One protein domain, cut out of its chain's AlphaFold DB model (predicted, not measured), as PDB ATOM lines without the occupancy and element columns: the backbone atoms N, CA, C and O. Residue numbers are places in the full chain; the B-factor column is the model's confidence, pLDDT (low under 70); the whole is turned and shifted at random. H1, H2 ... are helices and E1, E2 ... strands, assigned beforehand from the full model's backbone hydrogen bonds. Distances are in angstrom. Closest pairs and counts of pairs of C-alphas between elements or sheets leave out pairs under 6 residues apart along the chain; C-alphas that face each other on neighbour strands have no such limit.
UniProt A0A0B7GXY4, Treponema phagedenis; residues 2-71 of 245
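Overview. This is residues 2 to 71 of the 245 residues of a protein of Treponema phagedenis (UniProt A0A0B7GXY4). The domain is one strongly twisted sheet of five short strands, with the short helix H2 beside the strands at one end of E1, and with the stretch of residues 2 to 11 passing one face of the sheet before the small helix H1. E4 lies in the middle of the domain, and the hairpin of E2 and E3 makes one side of the sheet. The printed part has 70 residues, with two named helices and five named strands in the order H1, E1, E2, E3, E4, H2, E5; the sheet runs E3, E2, E4, E1, E5 and is mixed. The class is mixed, helices and strands, with under half of the residues in named elements. The whole is compact, with a radius of gyration of the C-alphas of 12.0 A and spans of 31 by 28 by 18 A.

Along the chain. H1 holds residues 12 to 15, 5.5 A from first to last C-alpha, and begins at C-alpha 12 at (28.205, -16.574, 15.371). E1 holds residues 18 to 22, 13.1 A. E2, residues 27 to 31, is 13.5 A long, and E3, residues 37 to 40, is 9.4 A. E4, residues 51 to 56, is the longest strand at 15.9 A, beginning at C-alpha 51 at (27.701, -22.888, 4.554). H2 holds residues 59 to 64, 8.7 A. E5, residues 69 to 71, is 6.7 A and ends at C-alpha 71 at (20.795, -15.643, 3.686).

Arrangement. H1 is not on the sheet and is apart from E4. E1 and E5 are antiparallel at 148 degrees, with N 20 and O 69 within hydrogen-bond range at 2.8 A. E4 and E1 are parallel at 28 degrees, with N 21 and O 54 at 2.8 A. E2 and E4 are antiparallel at 162 degrees, with N 29 and O 53 at 2.8 A. E2 and E3 form a hairpin at 139 degrees, with N 38 and O 30 at 2.9 A. E3 and E5 are the edge strands. H2 is on the sheet at a height over the sheet of 4.8 A, on a local plane fitted to just 6 C-alphas, and is over none of the strands. The closest C-alphas of E1 and H2 are those of Phe 22 and Leu 61, 5.2 A apart. In H2 every O i to N i+4 pair is within hydrogen-bond range; H1 is too short for such a pair, and its 1 pair of O i and N i+3 is not within range.

Size, cuts and confidence. The C-alphas of Gly 2 and Asp 34, the two farthest apart, are 33.7 A from each other. The printed part has no cut. No link is long; E3 to E4, 10 residues, is short, and the others are tight. The mean pLDDT of the printed part is 80.4, and residues 2 to 15 are under 70.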
ATOM      1  N   GLY A   2       6.585 -16.785   7.206       54.91
ATOM      2  CA  GLY A   2       5.577 -17.105   8.237       54.91
ATOM      3  C   GLY A   2       6.104 -17.762   9.523       54.91
ATOM      4  O   GLY A   2       5.317 -18.059  10.413       54.91
ATOM      5  N   LYS A   3       7.418 -17.988   9.628       60.16
ATOM      6  CA  LYS A   3       8.123 -18.581  10.768       60.16
ATOM      7  C   LYS A   3       9.405 -17.795  11.026       60.16
ATOM      8  O   LYS A   3       9.982 -17.243  10.087       60.16
ATOM      9  N   ASN A   4       9.852 -17.778  12.279       59.12
ATOM     10  CA  ASN A   4      11.157 -17.242  12.642       59.12
ATOM     11  C   ASN A   4      12.220 -18.315  12.363       59.12
ATOM     12  O   ASN A   4      12.373 -19.255  13.136       59.12
ATOM     13  N   VAL A   5      12.849 -18.237  11.191       58.50
ATOM     14  CA  VAL A   5      13.794 -19.251  10.683       58.50
ATOM     15  C   VAL A   5      15.246 -18.902  11.029       58.50
ATOM     16  O   VAL A   5      16.101 -19.784  11.103       58.50
ATOM     17  N   LEU A   6      15.520 -17.613  11.231       57.53
ATOM     18  CA  LEU A   6      16.853 -17.052  11.412       57.53
ATOM     19  C   LEU A   6      16.818 -16.111  12.616       57.53
ATOM     20  O   LEU A   6      15.995 -15.198  12.675       57.53
ATOM     21  N   SER A   7      17.697 -16.345  13.588       46.50
ATOM     22  CA  SER A   7      17.806 -15.501  14.777       46.50
ATOM     23  C   SER A   7      18.320 -14.111  14.394       46.50
ATOM     24  O   SER A   7      19.388 -13.973  13.805       46.50
ATOM     25  N   VAL A   8      17.573 -13.065  14.753       40.94
ATOM     26  CA  VAL A   8      17.984 -11.672  14.537       40.94
ATOM     27  C   VAL A   8      18.937 -11.275  15.663       40.94
ATOM     28  O   VAL A   8      18.502 -10.887  16.746       40.94
ATOM     29  N   GLY A   9      20.241 -11.416  15.448       33.59
ATOM     30  CA  GLY A   9      21.234 -11.049  16.452       33.59
ATOM     31  C   GLY A   9      22.653 -11.406  16.040       33.59
ATOM     32  O   GLY A   9      22.859 -12.284  15.214       33.59
ATOM     33  N   ILE A  10      23.613 -10.712  16.652       34.00
ATOM     34  CA  ILE A  10      25.075 -10.791  16.484       34.00
ATOM     35  C   ILE A  10      25.612 -12.131  17.041       34.00
ATOM     36  O   ILE A  10      26.560 -12.173  17.820       34.00
ATOM     37  N   ASN A  11      24.946 -13.237  16.720       39.59
ATOM     38  CA  ASN A  11      25.366 -14.578  17.086       39.59
ATOM     39  C   ASN A  11      26.325 -15.098  16.004       39.59
ATOM     40  O   ASN A  11      26.168 -14.749  14.834       39.59
ATOM     41  N   PRO A  12      27.283 -15.977  16.343       42.97
ATOM     42  CA  PRO A  12      28.205 -16.574  15.371       42.97
ATOM     43  C   PRO A  12      27.509 -17.333  14.221       42.97
ATOM     44  O   PRO A  12      28.154 -17.665  13.236       42.97
ATOM     45  N   GLU A  13      26.194 -17.563  14.293       46.97
ATOM     46  CA  GLU A  13      25.370 -18.084  13.195       46.97
ATOM     47  C   GLU A  13      25.199 -17.112  12.013       46.97
ATOM     48  O   GLU A  13      25.116 -17.569  10.878       46.97
ATOM     49  N   THR A  14      25.200 -15.788  12.225       52.56
ATOM     50  CA  THR A  14      25.036 -14.793  11.138       52.56
ATOM     51  C   THR A  14      26.335 -14.494  10.386       52.56
ATOM     52  O   THR A  14      26.405 -13.550   9.603       52.56
ATOM     53  N   ALA A  15      27.394 -15.253  10.668       62.34
ATOM     54  CA  ALA A  15      28.709 -15.144  10.046       62.34
ATOM     55  C   ALA A  15      28.881 -16.043   8.811       62.34
ATOM     56  O   ALA A  15      29.833 -15.850   8.050       62.34
ATOM     57  N   ILE A  16      27.996 -17.029   8.647       76.19
ATOM     58  CA  ILE A  16      28.094 -18.092   7.648       76.19
ATOM     59  C   ILE A  16      26.827 -18.061   6.779       76.19
ATOM     60  O   ILE A  16      25.726 -17.988   7.327       76.19
ATOM     61  N   PRO A  17      26.956 -18.141   5.442       84.62
ATOM     62  CA  PRO A  17      25.826 -18.328   4.537       84.62
ATOM     63  C   PRO A  17      24.853 -19.420   4.988       84.62
ATOM     64  O   PRO A  17      25.280 -20.516   5.351       84.62
ATOM     65  N   SER A  18      23.551 -19.140   4.922       87.50
ATOM     66  CA  SER A  18      22.497 -20.119   5.211       87.50
ATOM     67  C   SER A  18      21.610 -20.351   3.990       87.50
ATOM     68  O   SER A  18      20.795 -19.503   3.635       87.50
ATOM     69  N   GLU A  19      21.746 -21.515   3.362       91.94
ATOM     70  CA  GLU A  19      20.880 -22.005   2.287       91.94
ATOM     71  C   GLU A  19      19.552 -22.505   2.871       91.94
ATOM     72  O   GLU A  19      19.538 -23.293   3.819       91.94
ATOM     73  N   LEU A  20      18.428 -22.072   2.302       92.88
ATOM     74  CA  LEU A  20      17.086 -22.434   2.753       92.88
ATOM     75  C   LEU A  20      16.443 -23.409   1.764       92.88
ATOM     76  O   LEU A  20      16.154 -23.056   0.621       92.88
ATOM     77  N   TYR A  21      16.171 -24.621   2.241       93.62
ATOM     78  CA  TYR A  21      15.560 -25.708   1.485       93.62
ATOM     79  C   TYR A  21      14.186 -26.056   2.045       93.62
ATOM     80  O   TYR A  21      13.951 -25.999   3.254       93.62
ATOM     81  N   PHE A  22      13.277 -26.473   1.168       93.94
ATOM     82  CA  PHE A  22      12.047 -27.114   1.607       93.94
ATOM     83  C   PHE A  22      12.326 -28.541   2.101       93.94
ATOM     84  O   PHE A  22      13.131 -29.271   1.527       93.94
ATOM     85  N   SER A  23      11.644 -28.952   3.169       93.81
ATOM     86  CA  SER A  23      11.579 -30.349   3.605       93.81
ATOM     87  C   SER A  23      10.337 -30.589   4.456       93.81
ATOM     88  O   SER A  23       9.888 -29.711   5.189       93.81
ATOM     89  N   GLU A  24       9.804 -31.810   4.411       93.19
ATOM     90  CA  GLU A  24       8.726 -32.235   5.310       93.19
ATOM     91  C   GLU A  24       9.203 -32.406   6.763       93.19
ATOM     92  O   GLU A  24       8.404 -32.285   7.690       93.19
ATOM     93  N   SER A  25      10.497 -32.680   6.961       92.69
ATOM     94  CA  SER A  25      11.150 -32.764   8.274       92.69
ATOM     95  C   SER A  25      12.155 -31.630   8.430       92.69
ATOM     96  O   SER A  25      13.001 -31.449   7.555       92.69
ATOM     97  N   GLU A  26      12.085 -30.884   9.529       91.56
ATOM     98  CA  GLU A  26      12.953 -29.721   9.748       91.56
ATOM     99  C   GLU A  26      14.304 -30.131  10.342       91.56
ATOM    100  O   GLU A  26      14.354 -30.961  11.253       91.56
ATOM    101  N   TYR A  27      15.398 -29.588   9.795       91.06
ATOM    102  CA  TYR A  27      16.760 -29.861  10.258       91.06
ATOM    103  C   TYR A  27      17.823 -28.937   9.669       91.06
ATOM    104  O   TYR A  27      17.556 -28.181   8.738       91.06
ATOM    105  N   CYS A  28      19.052 -29.044  10.180       91.50
ATOM    106  CA  CYS A  28      20.201 -28.299   9.688       91.50
ATOM    107  C   CYS A  28      21.365 -29.229   9.316       91.50
ATOM    108  O   CYS A  28      21.599 -30.245   9.973       91.50
ATOM    109  N   GLU A  29      22.103 -28.877   8.269       93.56
ATOM    110  CA  GLU A  29      23.360 -29.517   7.885       93.56
ATOM    111  C   GLU A  29      24.464 -28.472   7.734       93.56
ATOM    112  O   GLU A  29      24.233 -27.375   7.233       93.56
ATOM    113  N   GLY A  30      25.676 -28.822   8.150       91.56
ATOM    114  CA  GLY A  30      26.877 -28.037   7.913       91.56
ATOM    115  C   GLY A  30      27.629 -28.578   6.705       91.56
ATOM    116  O   GLY A  30      27.798 -29.793   6.573       91.56
ATOM    117  N   VAL A  31      28.083 -27.677   5.836       90.00
ATOM    118  CA  VAL A  31      28.900 -27.995   4.661       90.00
ATOM    119  C   VAL A  31      30.314 -27.479   4.883       90.00
ATOM    120  O   VAL A  31      30.511 -26.290   5.138       90.00
ATOM    121  N   THR A  32      31.306 -28.358   4.808       88.31
ATOM    122  CA  THR A  32      32.732 -28.010   4.918       88.31
ATOM    123  C   THR A  32      33.307 -27.583   3.562       88.31
ATOM    124  O   THR A  32      32.673 -27.725   2.516       88.31
ATOM    125  N   SER A  33      34.519 -27.017   3.554       83.50
ATOM    126  CA  SER A  33      35.167 -26.499   2.336       83.50
ATOM    127  C   SER A  33      35.492 -27.569   1.285       83.50
ATOM    128  O   SER A  33      35.543 -27.256   0.098       83.50
ATOM    129  N   ASP A  34      35.676 -28.820   1.705       86.00
ATOM    130  CA  ASP A  34      35.848 -30.000   0.848       86.00
ATOM    131  C   ASP A  34      34.512 -30.611   0.380       86.00
ATOM    132  O   ASP A  34      34.500 -31.579  -0.380       86.00
ATOM    133  N   GLY A  35      33.384 -30.027   0.797       85.69
ATOM    134  CA  GLY A  35      32.043 -30.440   0.401       85.69
ATOM    135  C   GLY A  35      31.444 -31.567   1.241       85.69
ATOM    136  O   GLY A  35      30.372 -32.057   0.879       85.69
ATOM    137  N   MET A  36      32.075 -31.982   2.347       89.88
ATOM    138  CA  MET A  36      31.430 -32.921   3.268       89.88
ATOM    139  C   MET A  36      30.221 -32.268   3.942       89.88
ATOM    140  O   MET A  36      30.234 -31.097   4.318       89.88
ATOM    141  N   VAL A  37      29.158 -33.056   4.090       93.56
ATOM    142  CA  VAL A  37      27.890 -32.622   4.677       93.56
ATOM    143  C   VAL A  37      27.674 -33.381   5.976       93.56
ATOM    144  O   VAL A  37      27.744 -34.609   5.997       93.56
ATOM    145  N   THR A  38      27.426 -32.655   7.065       92.81
ATOM    146  CA  THR A  38      27.197 -33.238   8.393       92.81
ATOM    147  C   THR A  38      25.891 -32.727   8.978       92.81
ATOM    148  O   THR A  38      25.635 -31.526   8.972       92.81
ATOM    149  N   ARG A  39      25.071 -33.633   9.516       92.31
ATOM    150  CA  ARG A  39      23.849 -33.277  10.242       92.31
ATOM    151  C   ARG A  39      24.205 -32.551  11.538       92.31
ATOM    152  O   ARG A  39      24.992 -33.074  12.323       92.31
ATOM    153  N   LEU A  40      23.607 -31.384  11.757       88.69
ATOM    154  CA  LEU A  40      23.826 -30.588  12.961       88.69
ATOM    155  C   LEU A  40      22.708 -30.821  13.979       88.69
ATOM    156  O   LEU A  40      21.537 -30.959  13.620       88.69
ATOM    157  N   ASN A  41      23.107 -30.822  15.244       84.44
ATOM    158  CA  ASN A  41      22.246 -30.700  16.419       84.44
ATOM    159  C   ASN A  41      22.404 -29.290  17.018       84.44
ATOM    160  O   ASN A  41      23.383 -28.614  16.704       84.44
ATOM    161  N   ASP A  42      21.510 -28.884  17.918       73.25
ATOM    162  CA  ASP A  42      21.474 -27.520  18.483       73.25
ATOM    163  C   ASP A  42      22.806 -27.049  19.112       73.25
ATOM    164  O   ASP A  42      23.147 -25.876  19.006       73.25
ATOM    165  N   ASP A  43      23.605 -27.961  19.681       74.50
ATOM    166  CA  ASP A  43      24.898 -27.655  20.326       74.50
ATOM    167  C   ASP A  43      26.121 -27.792  19.392       74.50
ATOM    168  O   ASP A  43      27.264 -27.877  19.848       74.50
ATOM    169  N   SER A  44      25.912 -27.897  18.077       77.38
ATOM    170  CA  SER A  44      27.010 -28.173  17.138       77.38
ATOM    171  C   SER A  44      27.884 -26.940  16.919       77.38
ATOM    172  O   SER A  44      27.383 -25.861  16.611       77.38
ATOM    173  N   ASP A  45      29.204 -27.110  17.007       78.62
ATOM    174  CA  ASP A  45      30.153 -26.054  16.651       78.62
ATOM    175  C   ASP A  45      30.125 -25.810  15.136       78.62
ATOM    176  O   ASP A  45      30.465 -26.684  14.335       78.62
ATOM    177  N   ILE A  46      29.705 -24.606  14.750       77.31
ATOM    178  CA  ILE A  46      29.520 -24.222  13.351       77.31
ATOM    179  C   ILE A  46      30.755 -23.578  12.712       77.31
ATOM    180  O   ILE A  46      30.748 -23.309  11.513       77.31
ATOM    181  N   THR A  47      31.821 -23.335  13.478       75.25
ATOM    182  CA  THR A  47      32.986 -22.548  13.031       75.25
ATOM    183  C   THR A  47      33.748 -23.155  11.849       75.25
ATOM    184  O   THR A  47      34.403 -22.425  11.106       75.25
ATOM    185  N   ASN A  48      33.645 -24.471  11.643       80.38
ATOM    186  CA  ASN A  48      34.344 -25.191  10.575       80.38
ATOM    187  C   ASN A  48      33.555 -25.290   9.258       80.38
ATOM    188  O   ASN A  48      34.068 -25.838   8.277       80.38
ATOM    189  N   TYR A  49      32.318 -24.790   9.213       84.12
ATOM    190  CA  TYR A  49      31.485 -24.861   8.016       84.12
ATOM    191  C   TYR A  49      31.599 -23.594   7.172       84.12
ATOM    192  O   TYR A  49      31.707 -22.479   7.672       84.12
ATOM    193  N   VAL A  50      31.549 -23.775   5.853       83.38
ATOM    194  CA  VAL A  50      31.519 -22.674   4.879       83.38
ATOM    195  C   VAL A  50      30.094 -22.260   4.519       83.38
ATOM    196  O   VAL A  50      29.892 -21.178   3.976       83.38
ATOM    197  N   CYS A  51      29.116 -23.126   4.790       87.19
ATOM    198  CA  CYS A  51      27.701 -22.888   4.554       87.19
ATOM    199  C   CYS A  51      26.864 -23.782   5.471       87.19
ATOM    200  O   CYS A  51      27.236 -24.928   5.738       87.19
ATOM    201  N   LEU A  52      25.713 -23.278   5.904       89.19
ATOM    202  CA  LEU A  52      24.674 -24.051   6.575       89.19
ATOM    203  C   LEU A  52      23.528 -24.316   5.597       89.19
ATOM    204  O   LEU A  52      23.147 -23.429   4.839       89.19
ATOM    205  N   ARG A  53      22.954 -25.517   5.623       92.81
ATOM    206  CA  ARG A  53      21.728 -25.869   4.899       92.81
ATOM    207  C   ARG A  53      20.606 -26.072   5.890       92.81
ATOM    208  O   ARG A  53      20.648 -27.002   6.692       92.81
ATOM    209  N   ARG A  54      19.595 -25.217   5.832       91.94
ATOM    210  CA  ARG A  54      18.422 -25.274   6.699       91.94
ATOM    211  C   ARG A  54      17.250 -25.823   5.902       91.94
ATOM    212  O   ARG A  54      16.792 -25.211   4.943       91.94
ATOM    213  N   TYR A  55      16.764 -26.976   6.322       93.25
ATOM    214  CA  TYR A  55      15.623 -27.664   5.742       93.25
ATOM    215  C   TYR A  55      14.393 -27.334   6.574       93.25
ATOM    216  O   TYR A  55      14.351 -27.626   7.767       93.25
ATOM    217  N   ILE A  56      13.414 -26.668   5.966       92.19
ATOM    218  CA  ILE A  56      12.288 -26.047   6.670       92.19
ATOM    219  C   ILE A  56      10.979 -26.440   5.994       92.19
ATOM    220  O   ILE A  56      10.849 -26.400   4.767       92.19
ATOM    221  N   LYS A  57       9.956 -26.733   6.800       92.31
ATOM    222  CA  LYS A  57       8.614 -27.016   6.299       92.31
ATOM    223  C   LYS A  57       7.894 -25.706   5.999       92.31
ATOM    224  O   LYS A  57       7.213 -25.140   6.862       92.31
ATOM    225  N   SER A  58       8.099 -25.211   4.779       90.25
ATOM    226  CA  SER A  58       7.577 -23.941   4.267       90.25
ATOM    227  C   SER A  58       7.065 -24.091   2.833       90.25
ATOM    228  O   SER A  58       7.845 -24.311   1.908       90.25
ATOM    229  N   GLU A  59       5.762 -23.890   2.626       89.62
ATOM    230  CA  GLU A  59       5.153 -23.910   1.285       89.62
ATOM    231  C   GLU A  59       5.735 -22.836   0.356       89.62
ATOM    232  O   GLU A  59       5.799 -23.030  -0.854       89.62
ATOM    233  N   ALA A  60       6.207 -21.712   0.904       87.00
ATOM    234  CA  ALA A  60       6.885 -20.688   0.112       87.00
ATOM    235  C   ALA A  60       8.216 -21.202  -0.461       87.00
ATOM    236  O   ALA A  60       8.512 -20.938  -1.620       87.00
ATOM    237  N   LEU A  61       8.988 -21.974   0.318       90.19
ATOM    238  CA  LEU A  61      10.224 -22.598  -0.169       90.19
ATOM    239  C   LEU A  61       9.925 -23.696  -1.188       90.19
ATOM    240  O   LEU A  61      10.594 -23.774  -2.209       90.19
ATOM    241  N   LYS A  62       8.873 -24.489  -0.952       92.06
ATOM    242  CA  LYS A  62       8.432 -25.536  -1.882       92.06
ATOM    243  C   LYS A  62       8.087 -24.975  -3.262       92.06
ATOM    244  O   LYS A  62       8.447 -25.554  -4.277       92.06
ATOM    245  N   LYS A  63       7.404 -23.828  -3.302       90.38
ATOM    246  CA  LYS A  63       7.062 -23.132  -4.553       90.38
ATOM    247  C   LYS A  63       8.275 -22.560  -5.285       90.38
ATOM    248  O   LYS A  63       8.184 -22.348  -6.488       90.38
ATOM    249  N   LEU A  64       9.360 -22.277  -4.567       89.69
ATOM    250  CA  LEU A  64      10.575 -21.713  -5.148       89.69
ATOM    251  C   LEU A  64      11.476 -22.768  -5.776       89.69
ATOM    252  O   LEU A  64      12.312 -22.402  -6.596       89.69
ATOM    253  N   GLU A  65      11.315 -24.053  -5.446       91.12
ATOM    254  CA  GLU A  65      12.129 -25.114  -6.039       91.12
ATOM    255  C   GLU A  65      12.104 -25.042  -7.582       91.12
ATOM    256  O   GLU A  65      11.035 -24.907  -8.184       91.12
ATOM    257  N   PRO A  66      13.268 -25.128  -8.257       92.06
ATOM    258  CA  PRO A  66      14.592 -25.498  -7.736       92.06
ATOM    259  C   PRO A  66      15.476 -24.312  -7.284       92.06
ATOM    260  O   PRO A  66      16.685 -24.479  -7.126       92.06
ATOM    261  N   ILE A  67      14.922 -23.111  -7.113       92.00
ATOM    262  CA  ILE A  67      15.649 -21.926  -6.634       92.00
ATOM    263  C   ILE A  67      15.859 -22.026  -5.122       92.00
ATOM    264  O   ILE A  67      14.914 -22.213  -4.356       92.00
ATOM    265  N   VAL A  68      17.109 -21.853  -4.695       92.12
ATOM    266  CA  VAL A  68      17.504 -21.849  -3.283       92.12
ATOM    267  C   VAL A  68      17.709 -20.408  -2.835       92.12
ATOM    268  O   VAL A  68      18.500 -19.675  -3.428       92.12
ATOM    269  N   LEU A  69      16.995 -19.998  -1.787       91.19
ATOM    270  CA  LEU A  69      17.248 -18.717  -1.135       91.19
ATOM    271  C   LEU A  69      18.416 -18.873  -0.174       91.19
ATOM    272  O   LEU A  69      18.465 -19.839   0.586       91.19
ATOM    273  N   VAL A  70      19.327 -17.909  -0.192       89.38
ATOM    274  CA  VAL A  70      20.492 -17.922   0.685       89.38
ATOM    275  C   VAL A  70      20.521 -16.633   1.478       89.38
ATOM    276  O   VAL A  70      20.527 -15.547   0.900       89.38
ATOM    277  N   ASP A  71      20.529 -16.765   2.799       86.38
ATOM    278  CA  ASP A  71      20.795 -15.643   3.686       86.38
ATOM    279  C   ASP A  71      22.305 -15.430   3.785       86.38
ATOM    280  O   ASP A  71      23.062 -16.351   4.111       86.38
TER     281      ASP A  71